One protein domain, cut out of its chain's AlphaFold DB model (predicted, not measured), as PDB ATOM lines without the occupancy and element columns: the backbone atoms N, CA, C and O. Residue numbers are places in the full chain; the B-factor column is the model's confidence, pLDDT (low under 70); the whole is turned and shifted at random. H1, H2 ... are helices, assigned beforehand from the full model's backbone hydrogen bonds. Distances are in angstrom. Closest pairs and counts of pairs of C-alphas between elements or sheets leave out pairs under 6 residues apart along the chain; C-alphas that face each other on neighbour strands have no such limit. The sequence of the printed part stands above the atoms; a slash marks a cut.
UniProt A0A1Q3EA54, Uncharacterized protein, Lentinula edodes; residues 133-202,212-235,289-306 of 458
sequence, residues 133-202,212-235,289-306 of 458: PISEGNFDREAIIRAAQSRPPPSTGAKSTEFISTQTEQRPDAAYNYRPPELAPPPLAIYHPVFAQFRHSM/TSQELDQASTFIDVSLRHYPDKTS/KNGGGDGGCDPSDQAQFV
ATOM      1  N   PRO A 133       3.128 -18.363 -46.570       41.72
ATOM      2  CA  PRO A 133       2.628 -19.433 -47.410       41.72
ATOM      3  C   PRO A 133       3.756 -20.447 -47.579       41.72
ATOM      4  O   PRO A 133       4.869 -20.096 -47.965       41.72
ATOM      5  N   ILE A 134       3.488 -21.709 -47.244       44.88
ATOM      6  CA  ILE A 134       4.365 -22.795 -47.672       44.88
ATOM      7  C   ILE A 134       4.321 -22.732 -49.195       44.88
ATOM      8  O   ILE A 134       3.243 -22.865 -49.772       44.88
ATOM      9  N   SER A 135       5.464 -22.465 -49.825       52.69
ATOM     10  CA  SER A 135       5.560 -22.460 -51.280       52.69
ATOM     11  C   SER A 135       5.281 -23.870 -51.793       52.69
ATOM     12  O   SER A 135       6.144 -24.751 -51.798       52.69
ATOM     13  N   GLU A 136       4.032 -24.117 -52.168       49.62
ATOM     14  CA  GLU A 136       3.650 -25.313 -52.894       49.62
ATOM     15  C   GLU A 136       4.086 -25.137 -54.350       49.62
ATOM     16  O   GLU A 136       3.458 -24.422 -55.120       49.62
ATOM     17  N   GLY A 137       5.189 -25.795 -54.720       56.62
ATOM     18  CA  GLY A 137       5.446 -26.288 -56.078       56.62
ATOM     19  C   GLY A 137       5.199 -25.326 -57.246       56.62
ATOM     20  O   GLY A 137       4.655 -25.759 -58.257       56.62
ATOM     21  N   ASN A 138       5.620 -24.058 -57.151       63.44
ATOM     22  CA  ASN A 138       5.453 -23.076 -58.236       63.44
ATOM     23  C   ASN A 138       6.128 -23.485 -59.562       63.44
ATOM     24  O   ASN A 138       5.773 -22.970 -60.623       63.44
ATOM     25  N   PHE A 139       7.101 -24.397 -59.517       72.00
ATOM     26  CA  PHE A 139       7.875 -24.827 -60.676       72.00
ATOM     27  C   PHE A 139       7.998 -26.345 -60.729       72.00
ATOM     28  O   PHE A 139       8.144 -27.011 -59.701       72.00
ATOM     29  N   ASP A 140       7.984 -26.889 -61.946       79.69
ATOM     30  CA  ASP A 140       8.292 -28.296 -62.155       79.69
ATOM     31  C   ASP A 140       9.776 -28.590 -61.870       79.69
ATOM     32  O   ASP A 140      10.656 -27.725 -61.945       79.69
ATOM     33  N   ARG A 141      10.060 -29.853 -61.546       73.00
ATOM     34  CA  ARG A 141      11.403 -30.316 -61.186       73.00
ATOM     35  C   ARG A 141      12.445 -30.034 -62.274       73.00
ATOM     36  O   ARG A 141      13.581 -29.691 -61.957       73.00
ATOM     37  N   GLU A 142      12.090 -30.197 -63.545       77.00
ATOM     38  CA  GLU A 142      13.025 -30.036 -64.663       77.00
ATOM     39  C   GLU A 142      13.374 -28.565 -64.909       77.00
ATOM     40  O   GLU A 142      14.498 -28.246 -65.296       77.00
ATOM     41  N   ALA A 143      12.431 -27.653 -64.688       80.62
ATOM     42  CA  ALA A 143      12.640 -26.215 -64.730       80.62
ATOM     43  C   ALA A 143      13.585 -25.770 -63.609       80.62
ATOM     44  O   ALA A 143      14.509 -24.998 -63.872       80.62
ATOM     45  N   ILE A 144      13.421 -26.317 -62.399       80.12
ATOM     46  CA  ILE A 144      14.326 -26.061 -61.269       80.12
ATOM     47  C   ILE A 144      15.741 -26.545 -61.603       80.12
ATOM     48  O   ILE A 144      16.699 -25.788 -61.457       80.12
ATOM     49  N   ILE A 145      15.883 -27.774 -62.115       73.38
ATOM     50  CA  ILE A 145      17.189 -28.340 -62.488       73.38
ATOM     51  C   ILE A 145      17.861 -27.500 -63.581       73.38
ATOM     52  O   ILE A 145      19.029 -27.139 -63.441       73.38
ATOM     53  N   ARG A 146      17.135 -27.138 -64.647       80.12
ATOM     54  CA  ARG A 146      17.677 -26.303 -65.735       80.12
ATOM     55  C   ARG A 146      18.123 -24.930 -65.234       80.12
ATOM     56  O   ARG A 146      19.198 -24.463 -65.607       80.12
ATOM     57  N   ALA A 147      17.331 -24.299 -64.368       82.44
ATOM     58  CA  ALA A 147      17.689 -23.022 -63.763       82.44
ATOM     59  C   ALA A 147      18.942 -23.153 -62.878       82.44
ATOM     60  O   ALA A 147      19.871 -22.357 -63.025       82.44
ATOM     61  N   ALA A 148      19.019 -24.199 -62.049       77.25
ATOM     62  CA  ALA A 148      20.165 -24.471 -61.186       77.25
ATOM     63  C   ALA A 148      21.458 -24.741 -61.978       77.25
ATOM     64  O   ALA A 148      22.520 -24.265 -61.588       77.25
ATOM     65  N   GLN A 149      21.377 -25.437 -63.117       73.06
ATOM     66  CA  GLN A 149      22.522 -25.672 -64.011       73.06
ATOM     67  C   GLN A 149      23.060 -24.388 -64.650       73.06
ATOM     68  O   GLN A 149      24.248 -24.290 -64.939       73.06
ATOM     69  N   SER A 150      22.192 -23.401 -64.878       78.69
ATOM     70  CA  SER A 150      22.578 -22.113 -65.464       78.69
ATOM     71  C   SER A 150      23.153 -21.123 -64.447       78.69
ATOM     72  O   SER A 150      23.443 -19.977 -64.799       78.69
ATOM     73  N   ARG A 151      23.292 -21.531 -63.178       74.94
ATOM     74  CA  ARG A 151      23.757 -20.641 -62.119       74.94
ATOM     75  C   ARG A 151      25.191 -20.187 -62.354       74.94
ATOM     76  O   ARG A 151      26.048 -21.001 -62.706       74.94
ATOM     77  N   PRO A 152      25.491 -18.913 -62.061       70.62
ATOM     78  CA  PRO A 152      26.870 -18.519 -61.867       70.62
ATOM     79  C   PRO A 152      27.466 -19.320 -60.695       70.62
ATOM     80  O   PRO A 152      26.741 -19.730 -59.782       70.62
ATOM     81  N   PRO A 153      28.790 -19.532 -60.685       68.94
ATOM     82  CA  PRO A 153      29.445 -20.219 -59.582       68.94
ATOM     83  C   PRO A 153      29.173 -19.500 -58.247       68.94
ATOM     84  O   PRO A 153      28.987 -18.276 -58.254       68.94
ATOM     85  N   PRO A 154      29.207 -20.211 -57.101       69.69
ATOM     86  CA  PRO A 154      28.995 -19.628 -55.772       69.69
ATOM     87  C   PRO A 154      29.796 -18.356 -55.512       69.69
ATOM     88  O   PRO A 154      29.297 -17.438 -54.866       69.69
ATOM     89  N   SER A 155      31.004 -18.255 -56.075       64.56
ATOM     90  CA  SER A 155      31.854 -17.081 -55.903       64.56
ATOM     91  C   SER A 155      31.361 -15.799 -56.575       64.56
ATOM     92  O   SER A 155      31.812 -14.699 -56.246       64.56
ATOM     93  N   THR A 156      30.414 -15.928 -57.496       71.25
ATOM     94  CA  THR A 156      29.764 -14.817 -58.185       71.25
ATOM     95  C   THR A 156      28.315 -14.689 -57.733       71.25
ATOM     96  O   THR A 156      27.907 -13.598 -57.346       71.25
ATOM     97  N   GLY A 157      27.561 -15.794 -57.724       75.94
ATOM     98  CA  GLY A 157      26.125 -15.787 -57.434       75.94
ATOM     99  C   GLY A 157      25.770 -15.363 -56.008       75.94
ATOM    100  O   GLY A 157      24.771 -14.679 -55.812       75.94
ATOM    101  N   ALA A 158      26.613 -15.693 -55.025       76.75
ATOM    102  CA  ALA A 158      26.354 -15.380 -53.618       76.75
ATOM    103  C   ALA A 158      26.648 -13.920 -53.230       76.75
ATOM    104  O   ALA A 158      26.391 -13.514 -52.095       76.75
ATOM    105  N   LYS A 159      27.209 -13.111 -54.140       76.12
ATOM    106  CA  LYS A 159      27.447 -11.684 -53.884       76.12
ATOM    107  C   LYS A 159      26.112 -10.973 -53.749       76.12
ATOM    108  O   LYS A 159      25.240 -11.166 -54.586       76.12
ATOM    109  N   SER A 160      25.967 -10.084 -52.763       73.06
ATOM    110  CA  SER A 160      24.692  -9.398 -52.499       73.06
ATOM    111  C   SER A 160      24.102  -8.706 -53.737       73.06
ATOM    112  O   SER A 160      22.889  -8.694 -53.894       73.06
ATOM    113  N   THR A 161      24.939  -8.195 -54.646       73.56
ATOM    114  CA  THR A 161      24.502  -7.558 -55.902       73.56
ATOM    115  C   THR A 161      23.763  -8.505 -56.852       73.56
ATOM    116  O   THR A 161      22.828  -8.077 -57.519       73.56
ATOM    117  N   GLU A 162      24.163  -9.776 -56.899       76.38
ATOM    118  CA  GLU A 162      23.547 -10.819 -57.732       76.38
ATOM    119  C   GLU A 162      22.479 -11.591 -56.952       76.38
ATOM    120  O   GLU A 162      21.444 -11.997 -57.482       76.38
ATOM    121  N   PHE A 163      22.707 -11.784 -55.657       79.75
ATOM    122  CA  PHE A 163      21.867 -12.644 -54.849       79.75
ATOM    123  C   PHE A 163      20.476 -12.046 -54.609       79.75
ATOM    124  O   PHE A 163      19.476 -12.754 -54.676       79.75
ATOM    125  N   ILE A 164      20.381 -10.720 -54.441       81.75
ATOM    126  CA  ILE A 164      19.096 -10.020 -54.265       81.75
ATOM    127  C   ILE A 164      18.149 -10.248 -55.449       81.75
ATOM    128  O   ILE A 164      16.944 -10.365 -55.247       81.75
ATOM    129  N   SER A 165      18.671 -10.297 -56.678       81.75
ATOM    130  CA  SER A 165      17.846 -10.459 -57.882       81.75
ATOM    131  C   SER A 165      17.470 -11.917 -58.159       81.75
ATOM    132  O   SER A 165      16.502 -12.177 -58.872       81.75
ATOM    133  N   THR A 166      18.226 -12.866 -57.604       82.44
ATOM    134  CA  THR A 166      18.042 -14.305 -57.838       82.44
ATOM    135  C   THR A 166      17.257 -15.001 -56.730       82.44
ATOM    136  O   THR A 166      16.663 -16.050 -56.974       82.44
ATOM    137  N   GLN A 167      17.203 -14.408 -55.539       86.25
ATOM    138  CA  GLN A 167      16.533 -14.953 -54.367       86.25
ATOM    139  C   GLN A 167      15.111 -14.383 -54.220       86.25
ATOM    140  O   GLN A 167      14.801 -13.651 -53.278       86.25
ATOM    141  N   THR A 168      14.243 -14.709 -55.185       86.88
ATOM    142  CA  THR A 168      12.832 -14.277 -55.231       86.88
ATOM    143  C   THR A 168      11.899 -15.437 -55.595       86.88
ATOM    144  O   THR A 168      12.325 -16.414 -56.205       86.88
ATOM    145  N   GLU A 169      10.605 -15.334 -55.277       84.75
ATOM    146  CA  GLU A 169       9.611 -16.389 -55.573       84.75
ATOM    147  C   GLU A 169       9.457 -16.701 -57.070       84.75
ATOM    148  O   GLU A 169       9.010 -17.782 -57.441       84.75
ATOM    149  N   GLN A 170       9.812 -15.759 -57.948       85.25
ATOM    150  CA  GLN A 170       9.697 -15.915 -59.403       85.25
ATOM    151  C   GLN A 170      10.869 -16.696 -60.007       85.25
ATOM    152  O   GLN A 170      10.851 -17.017 -61.197       85.25
ATOM    153  N   ARG A 171      11.910 -16.978 -59.217       85.50
ATOM    154  CA  ARG A 171      13.100 -17.703 -59.653       85.50
ATOM    155  C   ARG A 171      12.939 -19.193 -59.327       85.50
ATOM    156  O   ARG A 171      12.871 -19.538 -58.151       85.50
ATOM    157  N   PRO A 172      12.924 -20.089 -60.336       85.56
ATOM    158  CA  PRO A 172      12.716 -21.520 -60.107       85.56
ATOM    159  C   PRO A 172      13.741 -22.152 -59.172       85.56
ATOM    160  O   PRO A 172      13.433 -23.052 -58.404       85.56
ATOM    161  N   ASP A 173      14.977 -21.682 -59.244       82.50
ATOM    162  CA  ASP A 173      16.097 -22.191 -58.473       82.50
ATOM    163  C   ASP A 173      16.265 -21.508 -57.109       82.50
ATOM    164  O   ASP A 173      17.161 -21.905 -56.367       82.50
ATOM    165  N   ALA A 174      15.457 -20.500 -56.754       86.88
ATOM    166  CA  ALA A 174      15.590 -19.785 -55.484       86.88
ATOM    167  C   ALA A 174      15.605 -20.746 -54.285       86.88
ATOM    168  O   ALA A 174      14.885 -21.748 -54.248       86.88
ATOM    169  N   ALA A 175      16.452 -20.460 -53.298       82.81
ATOM    170  CA  ALA A 175      16.555 -21.323 -52.133       82.81
ATOM    171  C   ALA A 175      15.419 -21.020 -51.152       82.81
ATOM    172  O   ALA A 175      15.265 -19.895 -50.695       82.81
ATOM    173  N   TYR A 176      14.651 -22.032 -50.767       83.00
ATOM    174  CA  TYR A 176      13.608 -21.863 -49.762       83.00
ATOM    175  C   TYR A 176      14.217 -21.973 -48.362       83.00
ATOM    176  O   TYR A 176      14.441 -23.066 -47.849       83.00
ATOM    177  N   ASN A 177      14.558 -20.834 -47.761       81.38
ATOM    178  CA  ASN A 177      15.272 -20.744 -46.481       81.38
ATOM    179  C   ASN A 177      14.743 -19.632 -45.551       81.38
ATOM    180  O   ASN A 177      15.456 -19.233 -44.632       81.38
ATOM    181  N   TYR A 178      13.524 -19.130 -45.785       83.38
ATOM    182  CA  TYR A 178      12.942 -17.952 -45.121       83.38
ATOM    183  C   TYR A 178      13.702 -16.638 -45.367       83.38
ATOM    184  O   TYR A 178      13.514 -15.667 -44.633       83.38
ATOM    185  N   ARG A 179      14.556 -16.578 -46.397       84.38
ATOM    186  CA  ARG A 179      15.352 -15.397 -46.733       84.38
ATOM    187  C   ARG A 179      15.173 -15.027 -48.219       84.38
ATOM    188  O   ARG A 179      15.914 -15.540 -49.055       84.38
ATOM    189  N   PRO A 180      14.234 -14.130 -48.577       84.62
ATOM    190  CA  PRO A 180      13.335 -13.382 -47.693       84.62
ATOM    191  C   PRO A 180      12.157 -14.253 -47.189       84.62
ATOM    192  O   PRO A 180      12.032 -15.399 -47.629       84.62
ATOM    193  N   PRO A 181      11.317 -13.769 -46.250       82.69
ATOM    194  CA  PRO A 181      10.285 -14.586 -45.592       82.69
ATOM    195  C   PRO A 181       9.315 -15.292 -46.542       82.69
ATOM    196  O   PRO A 181       8.805 -16.361 -46.208       82.69
ATOM    197  N   GLU A 182       9.098 -14.721 -47.726       84.00
ATOM    198  CA  GLU A 182       8.265 -15.271 -48.794       84.00
ATOM    199  C   GLU A 182       8.817 -16.614 -49.331       84.00
ATOM    200  O   GLU A 182       8.064 -17.511 -49.698       84.00
ATOM    201  N   LEU A 183      10.137 -16.835 -49.267       84.50
ATOM    202  CA  LEU A 183      10.783 -18.109 -49.608       84.50
ATOM    203  C   LEU A 183      10.774 -19.096 -48.430       84.50
ATOM    204  O   LEU A 183      11.808 -19.641 -48.029       84.50
ATOM    205  N   ALA A 184       9.595 -19.335 -47.864       82.88
ATOM    206  CA  ALA A 184       9.391 -20.271 -46.766       82.88
ATOM    207  C   ALA A 184       9.506 -21.738 -47.238       82.88
ATOM    208  O   ALA A 184       8.716 -22.172 -48.083       82.88
ATOM    209  N   PRO A 185      10.450 -22.540 -46.703       78.69
ATOM    210  CA  PRO A 185      10.517 -23.964 -47.001       78.69
ATOM    211  C   PRO A 185       9.384 -24.755 -46.351       78.69
ATOM    212  O   PRO A 185       8.868 -24.370 -45.296       78.69
ATOM    213  N   PRO A 186       9.063 -25.937 -46.903       77.25
ATOM    214  CA  PRO A 186       8.274 -26.906 -46.168       77.25
ATOM    215  C   PRO A 186       9.001 -27.309 -44.869       77.25
ATOM    216  O   PRO A 186      10.237 -27.333 -44.818       77.25
ATOM    217  N   PRO A 187       8.266 -27.664 -43.799       80.38
ATOM    218  CA  PRO A 187       8.882 -28.037 -42.531       80.38
ATOM    219  C   PRO A 187       9.862 -29.201 -42.696       80.38
ATOM    220  O   PRO A 187       9.461 -30.273 -43.136       80.38
ATOM    221  N   LEU A 188      11.116 -29.055 -42.247       78.88
ATOM    222  CA  LEU A 188      12.143 -30.107 -42.378       78.88
ATOM    223  C   LEU A 188      11.718 -31.473 -41.803       78.88
ATOM    224  O   LEU A 188      12.195 -32.521 -42.234       78.88
ATOM    225  N   ALA A 189      10.785 -31.459 -40.848       82.62
ATOM    226  CA  ALA A 189      10.177 -32.644 -40.255       82.62
ATOM    227  C   ALA A 189       9.504 -33.587 -41.270       82.62
ATOM    228  O   ALA A 189       9.368 -34.768 -40.961       82.62
ATOM    229  N   ILE A 190       9.110 -33.110 -42.460       81.31
ATOM    230  CA  ILE A 190       8.552 -33.981 -43.507       81.31
ATOM    231  C   ILE A 190       9.609 -34.907 -44.119       81.31
ATOM    232  O   ILE A 190       9.266 -35.975 -44.615       81.31
ATOM    233  N   TYR A 191      10.885 -34.507 -44.081       77.88
ATOM    234  CA  TYR A 191      11.983 -35.273 -44.668       77.88
ATOM    235  C   TYR A 191      12.569 -36.281 -43.682       77.88
ATOM    236  O   TYR A 191      12.975 -37.368 -44.084       77.88
ATOM    237  N   HIS A 192      12.627 -35.939 -42.388       83.25
ATOM    238  CA  HIS A 192      13.125 -36.856 -41.366       83.25
ATOM    239  C   HIS A 192      12.593 -36.519 -39.956       83.25
ATOM    240  O   HIS A 192      12.667 -35.361 -39.527       83.25
ATOM    241  N   PRO A 193      12.147 -37.515 -39.163       87.69
ATOM    242  CA  PRO A 193      11.582 -37.289 -37.827       87.69
ATOM    243  C   PRO A 193      12.562 -36.661 -36.823       87.69
ATOM    244  O   PRO A 193      12.126 -36.000 -35.880       87.69
ATOM    245  N   VAL A 194      13.880 -36.804 -37.030       91.62
ATOM    246  CA  VAL A 194      14.911 -36.171 -36.175       91.62
ATOM    247  C   VAL A 194      14.721 -34.658 -36.063       91.62
ATOM    248  O   VAL A 194      14.934 -34.094 -34.997       91.62
ATOM    249  N   PHE A 195      14.254 -33.995 -37.126       87.38
ATOM    250  CA  PHE A 195      14.055 -32.547 -37.111       87.38
ATOM    251  C   PHE A 195      12.855 -32.141 -36.251       87.38
ATOM    252  O   PHE A 195      12.893 -31.101 -35.597       87.38
ATOM    253  N   ALA A 196      11.815 -32.978 -36.183       86.62
ATOM    254  CA  ALA A 196      10.699 -32.762 -35.266       86.62
ATOM    255  C   ALA A 196      11.140 -32.931 -33.805       86.62
ATOM    256  O   ALA A 196      10.805 -32.096 -32.966       86.62
ATOM    257  N   GLN A 197      11.931 -33.972 -33.520       87.50
ATOM    258  CA  GLN A 197      12.488 -34.224 -32.186       87.50
ATOM    259  C   GLN A 197      13.423 -33.098 -31.744       87.50
ATOM    260  O   GLN A 197      13.314 -32.616 -30.618       87.50
ATOM    261  N   PHE A 198      14.299 -32.639 -32.640       87.75
ATOM    262  CA  PHE A 198      15.186 -31.507 -32.393       87.75
ATOM    263  C   PHE A 198      14.389 -30.236 -32.087       87.75
ATOM    264  O   PHE A 198      14.615 -29.612 -31.056       87.75
ATOM    265  N   ARG A 199      13.400 -29.892 -32.926       84.19
ATOM    266  CA  ARG A 199      12.540 -28.722 -32.705       84.19
ATOM    267  C   ARG A 199      11.807 -28.794 -31.365       84.19
ATOM    268  O   ARG A 199      11.728 -27.788 -30.676       84.19
ATOM    269  N   HIS A 200      11.296 -29.968 -30.995       85.38
ATOM    270  CA  HIS A 200      10.643 -30.172 -29.702       85.38
ATOM    271  C   HIS A 200      11.626 -30.026 -28.531       85.38
ATOM    272  O   HIS A 200      11.302 -29.378 -27.546       85.38
ATOM    273  N   SER A 201      12.842 -30.562 -28.662       84.88
ATOM    274  CA  SER A 201      13.877 -30.495 -27.616       84.88
ATOM    275  C   SER A 201      14.449 -29.085 -27.429       84.88
ATOM    276  O   SER A 201      14.864 -28.731 -26.331       84.88
ATOM    277  N   MET A 202      14.478 -28.286 -28.499       81.00
ATOM    278  CA  MET A 202      14.938 -26.893 -28.490       81.00
ATOM    279  C   MET A 202      13.838 -25.895 -28.116       81.00
ATOM    280  O   MET A 202      14.132 -24.713 -27.932       81.00
ATOM    281  N   THR A 212       2.971  -8.600 -24.948       81.81
ATOM    282  CA  THR A 212       1.937  -7.735 -25.510       81.81
ATOM    283  C   THR A 212       1.861  -7.910 -27.029       81.81
ATOM    284  O   THR A 212       2.857  -8.201 -27.693       81.81
ATOM    285  N   SER A 213       0.692  -7.658 -27.625       73.31
ATOM    286  CA  SER A 213       0.537  -7.694 -29.088       73.31
ATOM    287  C   SER A 213       1.492  -6.721 -29.792       73.31
ATOM    288  O   SER A 213       1.980  -7.016 -30.875       73.31
ATOM    289  N   GLN A 214       1.814  -5.586 -29.159       75.31
ATOM    290  CA  GLN A 214       2.783  -4.627 -29.691       75.31
ATOM    291  C   GLN A 214       4.204  -5.204 -29.737       75.31
ATOM    292  O   GLN A 214       4.909  -4.991 -30.721       75.31
ATOM    293  N   GLU A 215       4.630  -5.925 -28.697       76.19
ATOM    294  CA  GLU A 215       5.941  -6.582 -28.677       76.19
ATOM    295  C   GLU A 215       6.023  -7.682 -29.735       76.19
ATOM    296  O   GLU A 215       7.033  -7.778 -30.430       76.19
ATOM    297  N   LEU A 216       4.953  -8.461 -29.911       79.06
ATOM    298  CA  LEU A 216       4.876  -9.488 -30.951       79.06
ATOM    299  C   LEU A 216       4.899  -8.880 -32.363       79.06
ATOM    300  O   LEU A 216       5.653  -9.352 -33.213       79.06
ATOM    301  N   ASP A 217       4.142  -7.807 -32.605       77.62
ATOM    302  CA  ASP A 217       4.144  -7.081 -33.881       77.62
ATOM    303  C   ASP A 217       5.533  -6.503 -34.185       77.62
ATOM    304  O   ASP A 217       6.037  -6.606 -35.309       77.62
ATOM    305  N   GLN A 218       6.179  -5.911 -33.178       78.81
ATOM    306  CA  GLN A 218       7.516  -5.348 -33.318       78.81
ATOM    307  C   GLN A 218       8.562  -6.441 -33.562       78.81
ATOM    308  O   GLN A 218       9.418  -6.270 -34.430       78.81
ATOM    309  N   ALA A 219       8.474  -7.572 -32.859       81.62
ATOM    310  CA  ALA A 219       9.346  -8.723 -33.066       81.62
ATOM    311  C   ALA A 219       9.168  -9.316 -34.471       81.62
ATOM    312  O   ALA A 219      10.158  -9.543 -35.161       81.62
ATOM    313  N   SER A 220       7.926  -9.496 -34.924       82.62
ATOM    314  CA  SER A 220       7.610  -9.982 -36.273       82.62
ATOM    315  C   SER A 220       8.174  -9.053 -37.352       82.62
ATOM    316  O   SER A 220       8.893  -9.493 -38.247       82.62
ATOM    317  N   THR A 221       7.954  -7.743 -37.207       85.06
ATOM    318  CA  THR A 221       8.487  -6.735 -38.136       85.06
ATOM    319  C   THR A 221      10.019  -6.736 -38.138       85.06
ATOM    320  O   THR A 221      10.651  -6.637 -39.187       85.06
ATOM    321  N   PHE A 222      10.636  -6.863 -36.963       86.50
ATOM    322  CA  PHE A 222      12.086  -6.950 -36.845       86.50
ATOM    323  C   PHE A 222      12.646  -8.206 -37.528       86.50
ATOM    324  O   PHE A 222      13.668  -8.107 -38.212       86.50
ATOM    325  N   ILE A 223      11.986  -9.358 -37.379       85.50
ATOM    326  CA  ILE A 223      12.359 -10.609 -38.050       85.50
ATOM    327  C   ILE A 223      12.250 -10.449 -39.571       85.50
ATOM    328  O   ILE A 223      13.221 -10.741 -40.263       85.50
ATOM    329  N   ASP A 224      11.132  -9.922 -40.081       85.88
ATOM    330  CA  ASP A 224      10.930  -9.685 -41.519       85.88
ATOM    331  C   ASP A 224      12.049  -8.818 -42.112       85.88
ATOM    332  O   ASP A 224      12.740  -9.233 -43.042       85.88
ATOM    333  N   VAL A 225      12.308  -7.654 -41.510       89.81
ATOM    334  CA  VAL A 225      13.368  -6.738 -41.957       89.81
ATOM    335  C   VAL A 225      14.750  -7.391 -41.849       89.81
ATOM    336  O   VAL A 225      15.592  -7.221 -42.728       89.81
ATOM    337  N   SER A 226      15.003  -8.183 -40.807       87.31
ATOM    338  CA  SER A 226      16.299  -8.848 -40.622       87.31
ATOM    339  C   SER A 226      16.568  -9.960 -41.636       87.31
ATOM    340  O   SER A 226      17.731 -10.197 -41.971       87.31
ATOM    341  N   LEU A 227      15.516 -10.625 -42.121       86.00
ATOM    342  CA  LEU A 227      15.591 -11.710 -43.101       86.00
ATOM    343  C   LEU A 227      15.679 -11.211 -44.550       86.00
ATOM    344  O   LEU A 227      15.898 -12.005 -45.458       86.00
ATOM    345  N   ARG A 228      15.547  -9.911 -44.820       87.00
ATOM    346  CA  ARG A 228      15.669  -9.383 -46.188       87.00
ATOM    347  C   ARG A 228      17.134  -9.211 -46.613       87.00
ATOM    348  O   ARG A 228      18.041  -9.026 -45.796       87.00
ATOM    349  N   HIS A 229      17.371  -9.273 -47.924       85.12
ATOM    350  CA  HIS A 229      18.661  -8.941 -48.530       85.12
ATOM    351  C   HIS A 229      18.718  -7.458 -48.894       85.12
ATOM    352  O   HIS A 229      17.735  -6.890 -49.366       85.12
ATOM    353  N   TYR A 230      19.886  -6.843 -48.705       85.06
ATOM    354  CA  TYR A 230      20.106  -5.421 -48.959       85.06
ATOM    355  C   TYR A 230      21.310  -5.217 -49.876       85.06
ATOM    356  O   TYR A 230      22.308  -5.931 -49.728       85.06
ATOM    357  N   PRO A 231      21.252  -4.242 -50.802       82.25
ATOM    358  CA  PRO A 231      22.334  -4.001 -51.758       82.25
ATOM    359  C   PRO A 231      23.626  -3.566 -51.064       82.25
ATOM    360  O   PRO A 231      24.720  -3.887 -51.522       82.25
ATOM    361  N   ASP A 232      23.502  -2.881 -49.930       83.75
ATOM    362  CA  ASP A 232      24.619  -2.346 -49.172       83.75
ATOM    363  C   ASP A 232      24.270  -2.188 -47.680       83.75
ATOM    364  O   ASP A 232      23.104  -2.211 -47.267       83.75
ATOM    365  N   LYS A 233      25.317  -2.004 -46.865       86.06
ATOM    366  CA  LYS A 233      25.214  -1.841 -45.406       86.06
ATOM    367  C   LYS A 233      24.337  -0.646 -45.012       86.06
ATOM    368  O   LYS A 233      23.609  -0.747 -44.027       86.06
ATOM    369  N   THR A 234      24.387   0.459 -45.755       87.56
ATOM    370  CA  THR A 234      23.624   1.682 -45.461       87.56
ATOM    371  C   THR A 234      22.128   1.447 -45.654       87.56
ATOM    372  O   THR A 234      21.325   1.799 -44.791       87.56
ATOM    373  N   SER A 235      21.748   0.778 -46.741       89.25
ATOM    374  CA  SER A 235      20.369   0.369 -47.014       89.25
ATOM    375  C   SER A 235      19.824  -0.543 -45.907       89.25
ATOM    376  O   SER A 235      18.712  -0.320 -45.418       89.25
ATOM    377  N   LYS A 289      26.855  -5.597 -40.131       82.94
ATOM    378  CA  LYS A 289      27.383  -6.020 -41.431       82.94
ATOM    379  C   LYS A 289      26.224  -6.267 -42.388       82.94
ATOM    380  O   LYS A 289      25.124  -6.613 -41.962       82.94
ATOM    381  N   ASN A 290      26.463  -6.079 -43.686       79.56
ATOM    382  CA  ASN A 290      25.430  -6.332 -44.693       79.56
ATOM    383  C   ASN A 290      25.127  -7.836 -44.847       79.56
ATOM    384  O   ASN A 290      23.972  -8.218 -44.998       79.56
ATOM    385  N   GLY A 291      26.150  -8.677 -44.704       73.19
ATOM    386  CA  GLY A 291      26.107 -10.138 -44.585       73.19
ATOM    387  C   GLY A 291      27.333 -10.595 -43.784       73.19
ATOM    388  O   GLY A 291      28.268  -9.805 -43.615       73.19
ATOM    389  N   GLY A 292      27.318 -11.802 -43.220       63.66
ATOM    390  CA  GLY A 292      28.415 -12.272 -42.373       63.66
ATOM    391  C   GLY A 292      29.454 -13.044 -43.174       63.66
ATOM    392  O   GLY A 292      29.130 -14.111 -43.642       63.66
ATOM    393  N   GLY A 293      30.700 -12.583 -43.295       59.91
ATOM    394  CA  GLY A 293      31.769 -13.379 -43.914       59.91
ATOM    395  C   GLY A 293      33.021 -12.564 -44.233       59.91
ATOM    396  O   GLY A 293      32.931 -11.504 -44.855       59.91
ATOM    397  N   ASP A 294      34.187 -13.056 -43.808       38.88
ATOM    398  CA  ASP A 294      35.488 -12.589 -44.304       38.88
ATOM    399  C   ASP A 294      35.591 -13.003 -45.787       38.88
ATOM    400  O   ASP A 294      35.450 -14.183 -46.104       38.88
ATOM    401  N   GLY A 295      35.756 -12.045 -46.705       53.09
ATOM    402  CA  GLY A 295      35.930 -12.317 -48.147       53.09
ATOM    403  C   GLY A 295      34.746 -11.980 -49.074       53.09
ATOM    404  O   GLY A 295      34.819 -12.224 -50.282       53.09
ATOM    405  N   GLY A 296      33.673 -11.366 -48.557       62.62
ATOM    406  CA  GLY A 296      32.710 -10.614 -49.380       62.62
ATOM    407  C   GLY A 296      31.374 -11.284 -49.737       62.62
ATOM    408  O   GLY A 296      30.615 -10.687 -50.500       62.62
ATOM    409  N   CYS A 297      31.041 -12.459 -49.189       64.06
ATOM    410  CA  CYS A 297      29.677 -13.026 -49.206       64.06
ATOM    411  C   CYS A 297      29.391 -13.807 -47.912       64.06
ATOM    412  O   CYS A 297      30.325 -14.217 -47.226       64.06
ATOM    413  N   ASP A 298      28.113 -14.037 -47.606       71.81
ATOM    414  CA  ASP A 298      27.706 -14.846 -46.455       71.81
ATOM    415  C   ASP A 298      27.876 -16.353 -46.740       71.81
ATOM    416  O   ASP A 298      27.406 -16.800 -47.787       71.81
ATOM    417  N   PRO A 299      28.519 -17.165 -45.876       69.00
ATOM    418  CA  PRO A 299      28.659 -18.607 -46.086       69.00
ATOM    419  C   PRO A 299      27.326 -19.334 -46.264       69.00
ATOM    420  O   PRO A 299      27.261 -20.309 -47.011       69.00
ATOM    421  N   SER A 300      26.257 -18.871 -45.608       72.81
ATOM    422  CA  SER A 300      24.925 -19.449 -45.802       72.81
ATOM    423  C   SER A 300      24.353 -19.099 -47.177       72.81
ATOM    424  O   SER A 300      23.683 -19.932 -47.781       72.81
ATOM    425  N   ASP A 301      24.672 -17.919 -47.712       76.44
ATOM    426  CA  ASP A 301      24.323 -17.518 -49.078       76.44
ATOM    427  C   ASP A 301      25.162 -18.303 -50.094       76.44
ATOM    428  O   ASP A 301      24.624 -18.842 -51.054       76.44
ATOM    429  N   GLN A 302      26.456 -18.505 -49.841       71.00
ATOM    430  CA  GLN A 302      27.320 -19.343 -50.681       71.00
ATOM    431  C   GLN A 302      26.867 -20.802 -50.728       71.00
ATOM    432  O   GLN A 302      26.849 -21.398 -51.803       71.00
ATOM    433  N   ALA A 303      26.458 -21.369 -49.590       69.69
ATOM    434  CA  ALA A 303      25.949 -22.735 -49.521       69.69
ATOM    435  C   ALA A 303      24.682 -22.944 -50.368       69.69
ATOM    436  O   ALA A 303      24.399 -24.069 -50.771       69.69
ATOM    437  N   GLN A 304      23.936 -21.878 -50.679       71.19
ATOM    438  CA  GLN A 304      22.779 -21.950 -51.577       71.19
ATOM    439  C   GLN A 304      23.197 -22.084 -53.044       71.19
ATOM    440  O   GLN A 304      22.449 -22.635 -53.852       71.19
ATOM    441  N   PHE A 305      24.404 -21.647 -53.398       68.38
ATOM    442  CA  PHE A 305      24.987 -21.825 -54.723       68.38
ATOM    443  C   PHE A 305      25.837 -23.096 -54.760       68.38
ATOM    444  O   PHE A 305      27.061 -23.071 -54.853       68.38
ATOM    445  N   VAL A 306      25.163 -24.238 -54.694       73.50
ATOM    446  CA  VAL A 306      25.787 -25.548 -54.902       73.50
ATOM    447  C   VAL A 306      26.162 -25.704 -56.377       73.50
ATOM    448  O   VAL A 306      25.357 -25.381 -57.254       73.50
TER     449      VAL A 306
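Overview. This is residues 133 to 202, 212 to 235 and 289 to 306 of the 458 residues of an uncharacterized protein of Lentinula edodes (UniProt A0A1Q3EA54). A small cluster of three short helices, H2, H3 and H6, lies at one side of the body, and residues 212 to 222, mostly of H5, stick out as an arm. An unnamed stretch, residues 167 to 192, runs through the middle towards H4. The 112 printed residues hold six named helices, H1 to H6, and no named strand: all helix, with under half of the residues in named elements. It is only just compact, close to loose, with radius of gyration of the C-alphas 15.9 A and spans of 45 by 38 by 25 A.

Arrangement. H5, residues 213 to 227, H1, residues 141 to 149, and H4, residues 193 to 202, touch no helix. H2, residues 154 to 157, touches H6, residues 299 to 304; the closest C-alphas, of Pro 154 and Gln 302, are 5.4 A apart. H3, residues 160 to 166, is close to H2 but not clearly touching; the closest C-alphas, of Gly 157 and Phe 163, are 5.9 A apart. Each O i to N i+4 pair is within hydrogen-bond range in H1, H4, H5 and H6; in H3, 2 of 3; H2 is too short.

Along the chain. H5 is 21.0 A long from C-alpha 213 at (0.537, -7.694, -29.088), H4 14.4 A and H1 12.4 A. H6 ends at C-alpha 304, (22.779, -21.950, -51.577).

Size, cuts and confidence. Cuts follow residues 202 and 235, with C-alpha gaps of 23.3 A and 11.0 A. The link H3 to H4 is long. Confidence is under 70 in 18 residues, among them 133 to 138 and 292 to 297.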